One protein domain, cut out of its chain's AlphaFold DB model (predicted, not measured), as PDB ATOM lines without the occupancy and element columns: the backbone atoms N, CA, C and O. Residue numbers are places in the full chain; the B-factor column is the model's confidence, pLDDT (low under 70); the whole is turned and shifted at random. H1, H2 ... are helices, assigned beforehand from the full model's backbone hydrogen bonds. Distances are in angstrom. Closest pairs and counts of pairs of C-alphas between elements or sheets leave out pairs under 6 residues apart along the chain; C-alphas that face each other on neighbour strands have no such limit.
ATOM      1  N   ALA A  14      28.113 -42.954  46.290       69.56
ATOM      2  CA  ALA A  14      26.711 -42.566  46.364       69.56
ATOM      3  C   ALA A  14      26.514 -41.081  46.722       69.56
ATOM      4  O   ALA A  14      25.728 -40.397  46.072       69.56
ATOM      5  N   ALA A  15      27.246 -40.546  47.704       72.31
ATOM      6  CA  ALA A  15      27.171 -39.129  48.062       72.31
ATOM      7  C   ALA A  15      27.742 -38.223  46.965       72.31
ATOM      8  O   ALA A  15      27.228 -37.125  46.758       72.31
ATOM      9  N   MET A  16      28.768 -38.680  46.239       77.75
ATOM     10  CA  MET A  16      29.329 -37.935  45.114       77.75
ATOM     11  C   MET A  16      28.324 -37.862  43.960       77.75
ATOM     12  O   MET A  16      28.016 -36.769  43.491       77.75
ATOM     13  N   VAL A  17      27.742 -38.997  43.560       82.50
ATOM     14  CA  VAL A  17      26.719 -39.065  42.503       82.50
ATOM     15  C   VAL A  17      25.488 -38.237  42.868       82.50
ATOM     16  O   VAL A  17      25.012 -37.454  42.050       82.50
ATOM     17  N   LEU A  18      24.994 -38.350  44.105       79.12
ATOM     18  CA  LEU A  18      23.812 -37.615  44.557       79.12
ATOM     19  C   LEU A  18      24.066 -36.101  44.610       79.12
ATOM     20  O   LEU A  18      23.187 -35.314  44.264       79.12
ATOM     21  N   HIS A  19      25.282 -35.685  44.977       80.94
ATOM     22  CA  HIS A  19      25.686 -34.282  44.930       80.94
ATOM     23  C   HIS A  19      25.718 -33.743  43.496       80.94
ATOM     24  O   HIS A  19      25.156 -32.678  43.240       80.94
ATOM     25  N   TRP A  20      26.321 -34.484  42.561       86.50
ATOM     26  CA  TRP A  20      26.334 -34.111  41.146       86.50
ATOM     27  C   TRP A  20      24.926 -34.050  40.559       86.50
ATOM     28  O   TRP A  20      24.616 -33.115  39.826       86.50
ATOM     29  N   LEU A  21      24.051 -34.985  40.934       83.94
ATOM     30  CA  LEU A  21      22.653 -34.977  40.517       83.94
ATOM     31  C   LEU A  21      21.948 -33.692  40.983       83.94
ATOM     32  O   LEU A  21      21.347 -32.996  40.171       83.94
ATOM     33  N   ILE A  22      22.085 -33.317  42.258       82.12
ATOM     34  CA  ILE A  22      21.527 -32.059  42.786       82.12
ATOM     35  C   ILE A  22      22.112 -30.845  42.064       82.12
ATOM     36  O   ILE A  22      21.362 -29.942  41.698       82.12
ATOM     37  N   ALA A  23      23.428 -30.818  41.844       84.62
ATOM     38  CA  ALA A  23      24.086 -29.721  41.147       84.62
ATOM     39  C   ALA A  23      23.516 -29.539  39.731       84.62
ATOM     40  O   ALA A  23      23.155 -28.425  39.357       84.62
ATOM     41  N   LEU A  24      23.348 -30.632  38.978       87.38
ATOM     42  CA  LEU A  24      22.731 -30.609  37.650       87.38
ATOM     43  C   LEU A  24      21.271 -30.139  37.700       87.38
ATOM     44  O   LEU A  24      20.863 -29.326  36.872       87.38
ATOM     45  N   LEU A  25      20.494 -30.587  38.690       83.50
ATOM     46  CA  LEU A  25      19.101 -30.166  38.864       83.50
ATOM     47  C   LEU A  25      18.982 -28.669  39.188       83.50
ATOM     48  O   LEU A  25      18.106 -27.997  38.646       83.50
ATOM     49  N   ILE A  26      19.873 -28.128  40.022       83.56
ATOM     50  CA  ILE A  26      19.926 -26.690  40.329       83.56
ATOM     51  C   ILE A  26      20.292 -25.888  39.073       83.56
ATOM     52  O   ILE A  26      19.653 -24.880  38.773       83.56
ATOM     53  N   ILE A  27      21.284 -26.349  38.307       87.88
ATOM     54  CA  ILE A  27      21.693 -25.698  37.055       87.88
ATOM     55  C   ILE A  27      20.559 -25.720  36.023       87.88
ATOM     56  O   ILE A  27      20.411 -24.755  35.283       87.88
ATOM     57  N   ALA A  28      19.735 -26.769  35.985       85.56
ATOM     58  CA  ALA A  28      18.587 -26.847  35.085       85.56
ATOM     59  C   ALA A  28      17.413 -25.951  35.530       85.56
ATOM     60  O   ALA A  28      16.761 -25.319  34.697       85.56
ATOM     61  N   ILE A  29      17.133 -25.870  36.835       81.94
ATOM     62  CA  ILE A  29      15.922 -25.208  37.342       81.94
ATOM     63  C   ILE A  29      16.023 -23.674  37.380       81.94
ATOM     64  O   ILE A  29      15.008 -23.000  37.200       81.94
ATOM     65  N   ILE A  30      17.229 -23.118  37.565       85.25
ATOM     66  CA  ILE A  30      17.482 -21.664  37.571       85.25
ATOM     67  C   ILE A  30      17.118 -21.005  36.224       85.25
ATOM     68  O   ILE A  30      16.257 -20.121  36.219       85.25
ATOM     69  N   PRO A  31      17.699 -21.408  35.073       86.56
ATOM     70  CA  PRO A  31      17.361 -20.818  33.782       86.56
ATOM     71  C   PRO A  31      15.916 -21.124  33.383       86.56
ATOM     72  O   PRO A  31      15.267 -20.263  32.795       86.56
ATOM     73  N   MET A  32      15.376 -22.293  33.758       80.50
ATOM     74  CA  MET A  32      13.962 -22.621  33.548       80.50
ATOM     75  C   MET A  32      13.045 -21.618  34.264       80.50
ATOM     76  O   MET A  32      12.089 -21.135  33.667       80.50
ATOM     77  N   GLY A  33      13.342 -21.270  35.521       79.75
ATOM     78  CA  GLY A  33      12.555 -20.298  36.288       79.75
ATOM     79  C   GLY A  33      12.547 -18.908  35.647       79.75
ATOM     80  O   GLY A  33      11.483 -18.312  35.494       79.75
ATOM     81  N   ILE A  34      13.715 -18.435  35.200       83.19
ATOM     82  CA  ILE A  34      13.861 -17.146  34.500       83.19
ATOM     83  C   ILE A  34      13.139 -17.172  33.144       83.19
ATOM     84  O   ILE A  34      12.494 -16.203  32.743       83.19
ATOM     85  N   TRP A  35      13.229 -18.285  32.417       83.94
ATOM     86  CA  TRP A  35      12.555 -18.429  31.133       83.94
ATOM     87  C   TRP A  35      11.033 -18.401  31.292       83.94
ATOM     88  O   TRP A  35      10.362 -17.663  30.574       83.94
ATOM     89  N   VAL A  36      10.493 -19.134  32.270       79.06
ATOM     90  CA  VAL A  36       9.056 -19.150  32.568       79.06
ATOM     91  C   VAL A  36       8.561 -17.769  32.998       79.06
ATOM     92  O   VAL A  36       7.527 -17.333  32.497       79.06
ATOM     93  N   SER A  37       9.295 -17.037  33.848       76.12
ATOM     94  CA  SER A  37       8.882 -15.686  34.262       76.12
ATOM     95  C   SER A  37       8.777 -14.714  33.086       76.12
ATOM     96  O   SER A  37       7.885 -13.873  33.064       76.12
ATOM     97  N   ASN A  38       9.652 -14.861  32.088       76.75
ATOM     98  CA  ASN A  38       9.625 -14.039  30.880       76.75
ATOM     99  C   ASN A  38       8.561 -14.513  29.875       76.75
ATOM    100  O   ASN A  38       7.993 -13.701  29.151       76.75
ATOM    101  N   ALA A  39       8.281 -15.820  29.820       73.44
ATOM    102  CA  ALA A  39       7.347 -16.418  28.867       73.44
ATOM    103  C   ALA A  39       5.867 -16.241  29.251       73.44
ATOM    104  O   ALA A  39       5.019 -16.263  28.364       73.44
ATOM    105  N   ILE A  40       5.548 -16.023  30.533       67.25
ATOM    106  CA  ILE A  40       4.174 -15.751  31.003       67.25
ATOM    107  C   ILE A  40       3.617 -14.430  30.432       67.25
ATOM    108  O   ILE A  40       2.408 -14.283  30.295       67.25
ATOM    109  N   GLY A  41       4.480 -13.477  30.061       66.38
ATOM    110  CA  GLY A  41       4.066 -12.200  29.466       66.38
ATOM    111  C   GLY A  41       3.744 -12.246  27.965       66.38
ATOM    112  O   GLY A  41       3.273 -11.247  27.428       66.38
ATOM    113  N   ASP A  42       4.001 -13.368  27.280       72.69
ATOM    114  CA  ASP A  42       3.774 -13.523  25.837       72.69
ATOM    115  C   ASP A  42       2.614 -14.509  25.571       72.69
ATOM    116  O   ASP A  42       2.765 -15.714  25.812       72.69
ATOM    117  N   PRO A  43       1.474 -14.053  25.012       67.69
ATOM    118  CA  PRO A  43       0.312 -14.907  24.755       67.69
ATOM    119  C   PRO A  43       0.588 -16.052  23.765       67.69
ATOM    120  O   PRO A  43      -0.138 -17.042  23.754       67.69
ATOM    121  N   LYS A  44       1.652 -15.986  22.947       70.94
ATOM    122  CA  LYS A  44       2.037 -17.102  22.059       70.94
ATOM    123  C   LYS A  44       2.776 -18.225  22.786       70.94
ATOM    124  O   LYS A  44       2.851 -19.338  22.267       70.94
ATOM    125  N   ARG A  45       3.360 -17.941  23.952       66.38
ATOM    126  CA  ARG A  45       4.221 -18.869  24.709       66.38
ATOM    127  C   ARG A  45       3.593 -19.331  26.017       66.38
ATOM    128  O   ARG A  45       4.143 -20.232  26.649       66.38
ATOM    129  N   GLU A  46       2.433 -18.789  26.375       67.69
ATOM    130  CA  GLU A  46       1.700 -19.098  27.602       67.69
ATOM    131  C   GLU A  46       1.495 -20.610  27.805       67.69
ATOM    132  O   GLU A  46       1.845 -21.144  28.856       67.69
ATOM    133  N   ALA A  47       1.032 -21.336  26.782       70.00
ATOM    134  CA  ALA A  47       0.793 -22.780  26.884       70.00
ATOM    135  C   ALA A  47       2.072 -23.587  27.191       70.00
ATOM    136  O   ALA A  47       2.048 -24.529  27.987       70.00
ATOM    137  N   MET A  48       3.211 -23.203  26.601       69.44
ATOM    138  CA  MET A  48       4.504 -23.846  26.869       69.44
ATOM    139  C   MET A  48       5.064 -23.445  28.238       69.44
ATOM    140  O   MET A  48       5.613 -24.286  28.954       69.44
ATOM    141  N   ALA A  49       4.889 -22.178  28.627       70.19
ATOM    142  CA  ALA A  49       5.273 -21.667  29.937       70.19
ATOM    143  C   ALA A  49       4.527 -22.398  31.062       70.19
ATOM    144  O   ALA A  49       5.136 -22.746  32.073       70.19
ATOM    145  N   TYR A  50       3.246 -22.721  30.856       68.25
ATOM    146  CA  TYR A  50       2.451 -23.528  31.782       68.25
ATOM    147  C   TYR A  50       3.055 -24.914  32.019       68.25
ATOM    148  O   TYR A  50       3.227 -25.322  33.169       68.25
ATOM    149  N   GLY A  51       3.412 -25.634  30.952       70.06
ATOM    150  CA  GLY A  51       4.051 -26.947  31.073       70.06
ATOM    151  C   GLY A  51       5.379 -26.866  31.830       70.06
ATOM    152  O   GLY A  51       5.600 -27.602  32.793       70.06
ATOM    153  N   ALA A  52       6.237 -25.916  31.454       72.94
ATOM    154  CA  ALA A  52       7.530 -25.701  32.102       72.94
ATOM    155  C   ALA A  52       7.401 -25.291  33.582       72.94
ATOM    156  O   ALA A  52       8.192 -25.738  34.412       72.94
ATOM    157  N   PHE A  53       6.380 -24.507  33.943       71.44
ATOM    158  CA  PHE A  53       6.098 -24.135  35.330       71.44
ATOM    159  C   PHE A  53       5.709 -25.345  36.191       71.44
ATOM    160  O   PHE A  53       6.166 -25.476  37.328       71.44
ATOM    161  N   GLN A  54       4.911 -26.265  35.642       71.44
ATOM    162  CA  GLN A  54       4.564 -27.508  36.337       71.44
ATOM    163  C   GLN A  54       5.804 -28.386  36.562       71.44
ATOM    164  O   GLN A  54       6.007 -28.881  37.673       71.44
ATOM    165  N   PHE A  55       6.684 -28.503  35.560       74.81
ATOM    166  CA  PHE A  55       7.966 -29.201  35.714       74.81
ATOM    167  C   PHE A  55       8.889 -28.527  36.737       74.81
ATOM    168  O   PHE A  55       9.523 -29.209  37.540       74.81
ATOM    169  N   HIS A  56       8.947 -27.194  36.761       81.00
ATOM    170  CA  HIS A  56       9.731 -26.446  37.745       81.00
ATOM    171  C   HIS A  56       9.278 -26.773  39.178       81.00
ATOM    172  O   HIS A  56      10.105 -27.063  40.044       81.00
ATOM    173  N   LYS A  57       7.963 -26.829  39.427       72.81
ATOM    174  CA  LYS A  57       7.414 -27.225  40.732       72.81
ATOM    175  C   LYS A  57       7.761 -28.665  41.118       72.81
ATOM    176  O   LYS A  57       8.165 -28.903  42.256       72.81
ATOM    177  N   SER A  58       7.624 -29.624  40.198       77.00
ATOM    178  CA  SER A  58       7.904 -31.035  40.494       77.00
ATOM    179  C   SER A  58       9.393 -31.296  40.733       77.00
ATOM    180  O   SER A  58       9.742 -32.016  41.666       77.00
ATOM    181  N   ILE A  59      10.278 -30.671  39.946       79.50
ATOM    182  CA  ILE A  59      11.732 -30.768  40.138       79.50
ATOM    183  C   ILE A  59      12.137 -30.114  41.467       79.50
ATOM    184  O   ILE A  59      12.957 -30.678  42.186       79.50
ATOM    185  N   GLY A  60      11.521 -28.988  41.849       78.00
ATOM    186  CA  GLY A  60      11.733 -28.362  43.160       78.00
ATOM    187  C   GLY A  60      11.369 -29.278  44.339       78.00
ATOM    188  O   GLY A  60      12.105 -29.358  45.323       78.00
ATOM    189  N   LEU A  61      10.278 -30.038  44.216       77.75
ATOM    190  CA  LEU A  61       9.874 -31.061  45.190       77.75
ATOM    191  C   LEU A  61      10.836 -32.257  45.223       77.75
ATOM    192  O   LEU A  61      11.178 -32.751  46.296       77.75
ATOM    193  N   LEU A  62      11.307 -32.706  44.059       82.25
ATOM    194  CA  LEU A  62      12.301 -33.774  43.973       82.25
ATOM    195  C   LEU A  62      13.628 -33.352  44.623       82.25
ATOM    196  O   LEU A  62      14.205 -34.125  45.382       82.25
ATOM    197  N   LEU A  63      14.068 -32.109  44.402       81.38
ATOM    198  CA  LEU A  63      15.228 -31.500  45.062       81.38
ATOM    199  C   LEU A  63      15.088 -31.494  46.591       81.38
ATOM    200  O   LEU A  63      16.050 -31.835  47.281       81.38
ATOM    201  N   LEU A  64      13.904 -31.156  47.121       81.62
ATOM    202  CA  LEU A  64      13.619 -31.230  48.559       81.62
ATOM    203  C   LEU A  64      13.835 -32.657  49.081       81.62
ATOM    204  O   LEU A  64      14.585 -32.855  50.035       81.62
ATOM    205  N   MET A  65      13.220 -33.649  48.431       80.38
ATOM    206  CA  MET A  65      13.325 -35.057  48.833       80.38
ATOM    207  C   MET A  65      14.769 -35.558  48.778       80.38
ATOM    208  O   MET A  65      15.255 -36.156  49.735       80.38
ATOM    209  N   LEU A  66      15.487 -35.253  47.699       81.12
ATOM    210  CA  LEU A  66      16.883 -35.647  47.528       81.12
ATOM    211  C   LEU A  66      17.790 -35.008  48.592       81.12
ATOM    212  O   LEU A  66      18.689 -35.654  49.129       81.12
ATOM    213  N   THR A  67      17.512 -33.752  48.950       77.12
ATOM    214  CA  THR A  67      18.228 -33.035  50.012       77.12
ATOM    215  C   THR A  67      17.957 -33.652  51.386       77.12
ATOM    216  O   THR A  67      18.896 -33.830  52.161       77.12
ATOM    217  N   LEU A  68      16.711 -34.041  51.684       80.75
ATOM    218  CA  LEU A  68      16.364 -34.752  52.919       80.75
ATOM    219  C   LEU A  68      17.089 -36.098  53.019       80.75
ATOM    220  O   LEU A  68      17.628 -36.416  54.078       80.75
ATOM    221  N   VAL A  69      17.171 -36.846  51.914       83.00
ATOM    222  CA  VAL A  69      17.928 -38.105  51.847       83.00
ATOM    223  C   VAL A  69      19.409 -37.869  52.155       83.00
ATOM    224  O   VAL A  69      19.971 -38.585  52.979       83.00
ATOM    225  N   ILE A  70      20.039 -36.835  51.579       78.06
ATOM    226  CA  ILE A  70      21.439 -36.489  51.890       78.06
ATOM    227  C   ILE A  70      21.622 -36.110  53.356       78.06
ATOM    228  O   ILE A  70      22.601 -36.524  53.975       78.06
ATOM    229  N   ILE A  71      20.720 -35.301  53.914       74.50
ATOM    230  CA  ILE A  71      20.809 -34.885  55.315       74.50
ATOM    231  C   ILE A  71      20.668 -36.108  56.225       74.50
ATOM    232  O   ILE A  71      21.500 -36.283  57.112       74.50
ATOM    233  N   GLY A  72      19.693 -36.984  55.967       79.62
ATOM    234  CA  GLY A  72      19.510 -38.240  56.698       79.62
ATOM    235  C   GLY A  72      20.742 -39.141  56.611       79.62
ATOM    236  O   GLY A  72      21.280 -39.557  57.635       79.62
ATOM    237  N   TRP A  73      21.267 -39.349  55.404       75.25
ATOM    238  CA  TRP A  73      22.496 -40.110  55.178       75.25
ATOM    239  C   TRP A  73      23.681 -39.516  55.949       75.25
ATOM    240  O   TRP A  73      24.429 -40.224  56.621       75.25
ATOM    241  N   ARG A  74      23.817 -38.189  55.948       71.88
ATOM    242  CA  ARG A  74      24.880 -37.500  56.677       71.88
ATOM    243  C   ARG A  74      24.724 -37.554  58.196       71.88
ATOM    244  O   ARG A  74      25.733 -37.495  58.884       71.88
ATOM    245  N   LEU A  75      23.505 -37.659  58.721       68.94
ATOM    246  CA  LEU A  75      23.282 -37.886  60.153       68.94
ATOM    247  C   LEU A  75      23.714 -39.298  60.569       68.94
ATOM    248  O   LEU A  75      24.181 -39.482  61.688       68.94
ATOM    249  N   THR A  76      23.605 -40.277  59.666       73.00
ATOM    250  CA  THR A  76      24.084 -41.648  59.921       73.00
ATOM    251  C   THR A  76      25.598 -41.799  59.758       73.00
ATOM    252  O   THR A  76      26.218 -42.619  60.434       73.00
ATOM    253  N   GLN A  77      26.225 -40.987  58.904       65.62
ATOM    254  CA  GLN A  77      27.672 -40.990  58.713       65.62
ATOM    255  C   GLN A  77      28.369 -40.084  59.737       65.62
ATOM    256  O   GLN A  77      28.177 -38.870  59.752       65.62
ATOM    257  N   HIS A  78      29.254 -40.658  60.556       53.97
ATOM    258  CA  HIS A  78      30.134 -39.880  61.428       53.97
ATOM    259  C   HIS A  78      31.059 -38.992  60.583       53.97
ATOM    260  O   HIS A  78      32.026 -39.460  59.984       53.97
ATOM    261  N   VAL A  79      30.755 -37.694  60.522       56.59
ATOM    262  CA  VAL A  79      31.608 -36.706  59.855       56.59
ATOM    263  C   VAL A  79      32.881 -36.536  60.694       56.59
ATOM    264  O   VAL A  79      32.772 -36.128  61.855       56.59
ATOM    265  N   PRO A  80      34.081 -36.805  60.143       56.78
ATOM    266  CA  PRO A  80      35.328 -36.615  60.869       56.78
ATOM    267  C   PRO A  80      35.461 -35.157  61.332       56.78
ATOM    268  O   PRO A  80      35.108 -34.240  60.575       56.78
ATOM    269  N   PRO A  88      39.912 -17.896  65.398       73.31
ATOM    270  CA  PRO A  88      38.545 -18.053  65.912       73.31
ATOM    271  C   PRO A  88      37.460 -17.501  64.972       73.31
ATOM    272  O   PRO A  88      36.375 -18.078  64.885       73.31
ATOM    273  N   TRP A  89      37.755 -16.455  64.193       75.31
ATOM    274  CA  TRP A  89      36.800 -15.892  63.230       75.31
ATOM    275  C   TRP A  89      36.548 -16.807  62.019       75.31
ATOM    276  O   TRP A  89      35.420 -16.884  61.533       75.31
ATOM    277  N   TRP A  90      37.541 -17.595  61.589       74.44
ATOM    278  CA  TRP A  90      37.360 -18.610  60.541       74.44
ATOM    279  C   TRP A  90      36.411 -19.719  60.995       74.44
ATOM    280  O   TRP A  90      35.603 -20.207  60.206       74.44
ATOM    281  N   ARG A  91      36.450 -20.084  62.284       72.12
ATOM    282  CA  ARG A  91      35.514 -21.050  62.879       72.12
ATOM    283  C   ARG A  91      34.086 -20.508  62.919       72.12
ATOM    284  O   ARG A  91      33.144 -21.290  62.804       72.12
ATOM    285  N   PHE A  92      33.902 -19.198  63.092       77.88
ATOM    286  CA  PHE A  92      32.582 -18.570  63.024       77.88
ATOM    287  C   PHE A  92      32.056 -18.538  61.584       77.88
ATOM    288  O   PHE A  92      31.002 -19.113  61.329       77.88
ATOM    289  N   LEU A  93      32.826 -18.014  60.624       81.00
ATOM    290  CA  LEU A  93      32.440 -18.001  59.204       81.00
ATOM    291  C   LEU A  93      32.175 -19.410  58.653       81.00
ATOM    292  O   LEU A  93      31.236 -19.619  57.887       81.00
ATOM    293  N   ALA A  94      32.962 -20.407  59.064       75.75
ATOM    294  CA  ALA A  94      32.773 -21.791  58.638       75.75
ATOM    295  C   ALA A  94      31.516 -22.460  59.204       75.75
ATOM    296  O   ALA A  94      31.011 -23.401  58.583       75.75
ATOM    297  N   ARG A  95      31.035 -22.008  60.368       75.50
ATOM    298  CA  ARG A  95      29.756 -22.431  60.949       75.50
ATOM    299  C   ARG A  95      28.600 -21.663  60.320       75.50
ATOM    300  O   ARG A  95      27.659 -22.297  59.859       75.50
ATOM    301  N   ALA A  96      28.724 -20.341  60.209       82.62
ATOM    302  CA  ALA A  96      27.722 -19.464  59.615       82.62
ATOM    303  C   ALA A  96      27.404 -19.859  58.169       82.62
ATOM    304  O   ALA A  96      26.242 -20.074  57.849       82.62
ATOM    305  N   ARG A  97      28.419 -20.078  57.319       80.81
ATOM    306  CA  ARG A  97      28.191 -20.517  55.932       80.81
ATOM    307  C   ARG A  97      27.482 -21.867  55.861       80.81
ATOM    308  O   ARG A  97      26.619 -22.050  55.019       80.81
ATOM    309  N   ARG A  98      27.832 -22.813  56.744       75.69
ATOM    310  CA  ARG A  98      27.219 -24.151  56.778       75.69
ATOM    311  C   ARG A  98      25.760 -24.063  57.205       75.69
ATOM    312  O   ARG A  98      24.913 -24.676  56.570       75.69
ATOM    313  N   ALA A  99      25.485 -23.280  58.245       77.81
ATOM    314  CA  ALA A  99      24.135 -23.036  58.730       77.81
ATOM    315  C   ALA A  99      23.285 -22.308  57.681       77.81
ATOM    316  O   ALA A  99      22.172 -22.737  57.414       77.81
ATOM    317  N   ALA A 100      23.828 -21.273  57.037       81.81
ATOM    318  CA  ALA A 100      23.144 -20.536  55.979       81.81
ATOM    319  C   ALA A 100      22.843 -21.427  54.769       81.81
ATOM    320  O   ALA A 100      21.725 -21.420  54.273       81.81
ATOM    321  N   PHE A 101      23.802 -22.244  54.325       78.56
ATOM    322  CA  PHE A 101      23.598 -23.121  53.172       78.56
ATOM    323  C   PHE A 101      22.537 -24.195  53.451       78.56
ATOM    324  O   PHE A 101      21.660 -24.405  52.619       78.56
ATOM    325  N   TYR A 102      22.563 -24.834  54.630       74.81
ATOM    326  CA  TYR A 102      21.527 -25.805  55.010       74.81
ATOM    327  C   TYR A 102      20.175 -25.157  55.280       74.81
ATOM    328  O   TYR A 102      19.156 -25.697  54.859       74.81
ATOM    329  N   GLY A 103      20.163 -23.992  55.927       79.44
ATOM    330  CA  GLY A 103      18.955 -23.209  56.150       79.44
ATOM    331  C   GLY A 103      18.285 -22.851  54.828       79.44
ATOM    332  O   GLY A 103      17.123 -23.181  54.634       79.44
ATOM    333  N   SER A 104      19.023 -22.272  53.881       77.25
ATOM    334  CA  SER A 104      18.488 -21.907  52.566       77.25
ATOM    335  C   SER A 104      18.042 -23.123  51.750       77.25
ATOM    336  O   SER A 104      16.983 -23.072  51.132       77.25
ATOM    337  N   LEU A 105      18.789 -24.233  51.791       70.75
ATOM    338  CA  LEU A 105      18.402 -25.487  51.127       70.75
ATOM    339  C   LEU A 105      17.096 -26.086  51.664       70.75
ATOM    340  O   LEU A 105      16.434 -26.807  50.930       70.75
ATOM    341  N   LEU A 106      16.723 -25.804  52.913       72.25
ATOM    342  CA  LEU A 106      15.451 -26.235  53.498       72.25
ATOM    343  C   LEU A 106      14.351 -25.193  53.290       72.25
ATOM    344  O   LEU A 106      13.280 -25.521  52.794       72.25
ATOM    345  N   VAL A 107      14.616 -23.934  53.639       77.38
ATOM    346  CA  VAL A 107      13.625 -22.850  53.651       77.38
ATOM    347  C   VAL A 107      13.123 -22.525  52.247       77.38
ATOM    348  O   VAL A 107      11.926 -22.312  52.074       77.38
ATOM    349  N   LEU A 108      13.989 -22.521  51.229       74.69
ATOM    350  CA  LEU A 108      13.577 -22.201  49.859       74.69
ATOM    351  C   LEU A 108      12.569 -23.225  49.303       74.69
ATOM    352  O   LEU A 108      11.464 -22.821  48.943       74.69
ATOM    353  N   PRO A 109      12.848 -24.540  49.287       68.88
ATOM    354  CA  PRO A 109      11.864 -25.507  48.812       68.88
ATOM    355  C   PRO A 109      10.690 -25.716  49.783       68.88
ATOM    356  O   PRO A 109       9.581 -25.959  49.314       68.88
ATOM    357  N   LEU A 110      10.873 -25.566  51.106       71.81
ATOM    358  CA  LEU A 110       9.752 -25.606  52.061       71.81
ATOM    359  C   LEU A 110       8.789 -24.437  51.866       71.81
ATOM    360  O   LEU A 110       7.581 -24.639  51.918       71.81
ATOM    361  N   SER A 111       9.300 -23.227  51.623       71.50
ATOM    362  CA  SER A 111       8.451 -22.066  51.340       71.50
ATOM    363  C   SER A 111       7.725 -22.223  50.005       71.50
ATOM    364  O   SER A 111       6.536 -21.927  49.937       71.50
ATOM    365  N   GLY A 112       8.377 -22.791  48.983       64.94
ATOM    366  CA  GLY A 112       7.727 -23.180  47.731       64.94
ATOM    367  C   GLY A 112       6.617 -24.217  47.934       64.94
ATOM    368  O   GLY A 112       5.508 -24.036  47.439       64.94
ATOM    369  N   TRP A 113       6.866 -25.273  48.712       68.12
ATOM    370  CA  TRP A 113       5.852 -26.282  49.034       68.12
ATOM    371  C   TRP A 113       4.691 -25.706  49.850       68.12
ATOM    372  O   TRP A 113       3.535 -25.979  49.530       68.12
ATOM    373  N   ALA A 114       4.975 -24.878  50.857       66.69
ATOM    374  CA  ALA A 114       3.960 -24.200  51.655       66.69
ATOM    375  C   ALA A 114       3.123 -23.241  50.797       66.69
ATOM    376  O   ALA A 114       1.905 -23.216  50.932       66.69
ATOM    377  N   TYR A 115       3.746 -22.517  49.864       64.38
ATOM    378  CA  TYR A 115       3.055 -21.634  48.924       64.38
ATOM    379  C   TYR A 115       2.091 -22.401  48.006       64.38
ATOM    380  O   TYR A 115       0.961 -21.970  47.791       64.38
ATOM    381  N   VAL A 116       2.499 -23.575  47.509       61.34
ATOM    382  CA  VAL A 116       1.635 -24.441  46.685       61.34
ATOM    383  C   VAL A 116       0.540 -25.118  47.511       61.34
ATOM    384  O   VAL A 116      -0.599 -25.194  47.058       61.34
ATOM    385  N   SER A 117       0.864 -25.583  48.718       59.44
ATOM    386  CA  SER A 117      -0.053 -26.350  49.573       59.44
ATOM    387  C   SER A 117      -1.089 -25.474  50.262       59.44
ATOM    388  O   SER A 117      -2.217 -25.906  50.470       59.44
ATOM    389  N   ALA A 118      -0.733 -24.237  50.605       58.09
ATOM    390  CA  ALA A 118      -1.659 -23.316  51.243       58.09
ATOM    391  C   ALA A 118      -2.691 -22.743  50.256       58.09
ATOM    392  O   ALA A 118      -3.632 -22.089  50.694       58.09
ATOM    393  N   GLY A 119      -2.530 -22.958  48.941       53.59
ATOM    394  CA  GLY A 119      -3.448 -22.419  47.939       53.59
ATOM    395  C   GLY A 119      -3.591 -20.899  48.040       53.59
ATOM    396  O   GLY A 119      -4.681 -20.381  47.816       53.59
ATOM    397  N   TRP A 120      -2.521 -20.183  48.428       41.91
ATOM    398  CA  TRP A 120      -2.528 -18.719  48.533       41.91
ATOM    399  C   TRP A 120      -2.561 -18.126  47.123       41.91
ATOM    400  O   TRP A 120      -1.550 -17.735  46.541       41.91
ATOM    401  N   GLY A 121      -3.766 -18.137  46.560       44.31
ATOM    402  CA  GLY A 121      -4.127 -17.503  45.314       44.31
ATOM    403  C   GLY A 121      -3.989 -15.998  45.454       44.31
ATOM    404  O   GLY A 121      -4.641 -15.366  46.278       44.31
ATOM    405  N   VAL A 122      -3.164 -15.417  44.591       44.44
ATOM    406  CA  VAL A 122      -3.119 -13.975  44.310       44.44
ATOM    407  C   VAL A 122      -4.343 -13.517  43.489       44.44
ATOM    408  O   VAL A 122      -4.361 -12.429  42.931       44.44
ATOM    409  N   PHE A 129      -4.808 -25.159  38.964       49.41
ATOM    410  CA  PHE A 129      -3.467 -25.702  38.924       49.41
ATOM    411  C   PHE A 129      -3.488 -27.024  39.687       49.41
ATOM    412  O   PHE A 129      -3.031 -27.118  40.825       49.41
ATOM    413  N   ALA A 130      -4.029 -28.070  39.062       46.38
ATOM    414  CA  ALA A 130      -3.695 -29.421  39.483       46.38
ATOM    415  C   ALA A 130      -2.161 -29.515  39.467       46.38
ATOM    416  O   ALA A 130      -1.557 -29.434  38.392       46.38
ATOM    417  N   THR A 131      -1.528 -29.604  40.643       47.38
ATOM    418  CA  THR A 131      -0.074 -29.779  40.743       47.38
ATOM    419  C   THR A 131       0.214 -31.173  40.206       47.38
ATOM    420  O   THR A 131       0.092 -32.174  40.904       47.38
ATOM    421  N   SER A 132       0.454 -31.242  38.901       49.94
ATOM    422  CA  SER A 132       0.552 -32.499  38.176       49.94
ATOM    423  C   SER A 132       1.988 -32.971  38.301       49.94
ATOM    424  O   SER A 132       2.899 -32.343  37.765       49.94
ATOM    425  N   PHE A 133       2.212 -34.067  39.019       49.25
ATOM    426  CA  PHE A 133       3.529 -34.675  39.142       49.25
ATOM    427  C   PHE A 133       3.921 -35.221  37.759       49.25
ATOM    428  O   PHE A 133       3.332 -36.193  37.281       49.25
ATOM    429  N   PHE A 134       4.837 -34.525  37.071       51.91
ATOM    430  CA  PHE A 134       5.309 -34.859  35.718       51.91
ATOM    431  C   PHE A 134       4.200 -34.986  34.651       51.91
ATOM    432  O   PHE A 134       4.348 -35.723  33.681       51.91
ATOM    433  N   GLY A 135       3.054 -34.319  34.831       52.16
ATOM    434  CA  GLY A 135       1.911 -34.427  33.907       52.16
ATOM    435  C   GLY A 135       1.192 -35.787  33.896       52.16
ATOM    436  O   GLY A 135       0.160 -35.905  33.244       52.16
ATOM    437  N   GLN A 136       1.688 -36.791  34.630       50.75
ATOM    438  CA  GLN A 136       1.143 -38.157  34.653       50.75
ATOM    439  C   GLN A 136       0.324 -38.450  35.919       50.75
ATOM    440  O   GLN A 136      -0.571 -39.286  35.898       50.75
ATOM    441  N   PHE A 137       0.589 -37.740  37.021       53.44
ATOM    442  CA  PHE A 137      -0.071 -37.973  38.306       53.44
ATOM    443  C   PHE A 137      -0.727 -36.686  38.829       53.44
ATOM    444  O   PHE A 137      -0.055 -35.774  39.314       53.44
ATOM    445  N   LYS A 138      -2.061 -36.602  38.733       50.00
ATOM    446  CA  LYS A 138      -2.878 -35.559  39.378       50.00
ATOM    447  C   LYS A 138      -3.018 -35.910  40.861       50.00
ATOM    448  O   LYS A 138      -3.976 -36.561  41.265       50.00
ATOM    449  N   ILE A 139      -2.013 -35.555  41.658       50.12
ATOM    450  CA  ILE A 139      -1.974 -35.877  43.087       50.12
ATOM    451  C   ILE A 139      -2.724 -34.767  43.834       50.12
ATOM    452  O   ILE A 139      -2.204 -33.675  44.027       50.12
TER     453      ILE A 139
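This is residues 14 to 80, 88 to 122 and 129 to 139 of the 207 residues of the protein "Prokaryotic cytochrome b561 family protein" of Novosphingobium sp. Rr 2-17 (UniProt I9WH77). A long helical hairpin, H1 and H2, has a third long helix, H3, packed steeply on H2, while H3's residues 88 to 101 stick out. The printed part has 113 residues, with three named helices in the order H1, H2, H3 and no named strand: all helix. It is loose, radius of gyration of the C-alphas 17.1 A, spanning 56 by 30 by 27 A.

H1, residues 14 to 39, and H2, residues 46 to 76, form a hairpin; they touch, opposite ways at a shallow tilt of 25 degrees, closest at the C-alphas of Val 36 and Ala 49, 5.3 A. H3, residues 88 to 117, touches H2 with residues 105 to 113 alone, opposite ways at a steep tilt of 46 degrees, closest at the C-alphas of Pro 109 and Leu 64, 6.0 A. H1 and H3 are apart. Every O i to N i+4 pair is within hydrogen-bond range in H2, 21 of 22 in H1 and 24 of 26 in H3.

H1 measures 36.9 A from C-alpha 14 at (26.711, -42.566, 46.364), H2 45.3 A, and H3 42.7 A to C-alpha 117 at (-0.053, -26.350, 49.573).

The printed part has two cuts: across the first, which lies in the link from H2 to H3 with 7 of its 11 residues not printed, the C-alphas of residues 80 and 88 are 19.5 A apart, and across the second the C-alphas of residues 122 and 129 are 12.9 A apart. Mean pLDDT of the printed part is 71.7; residues 129 to 139 are among those under 70.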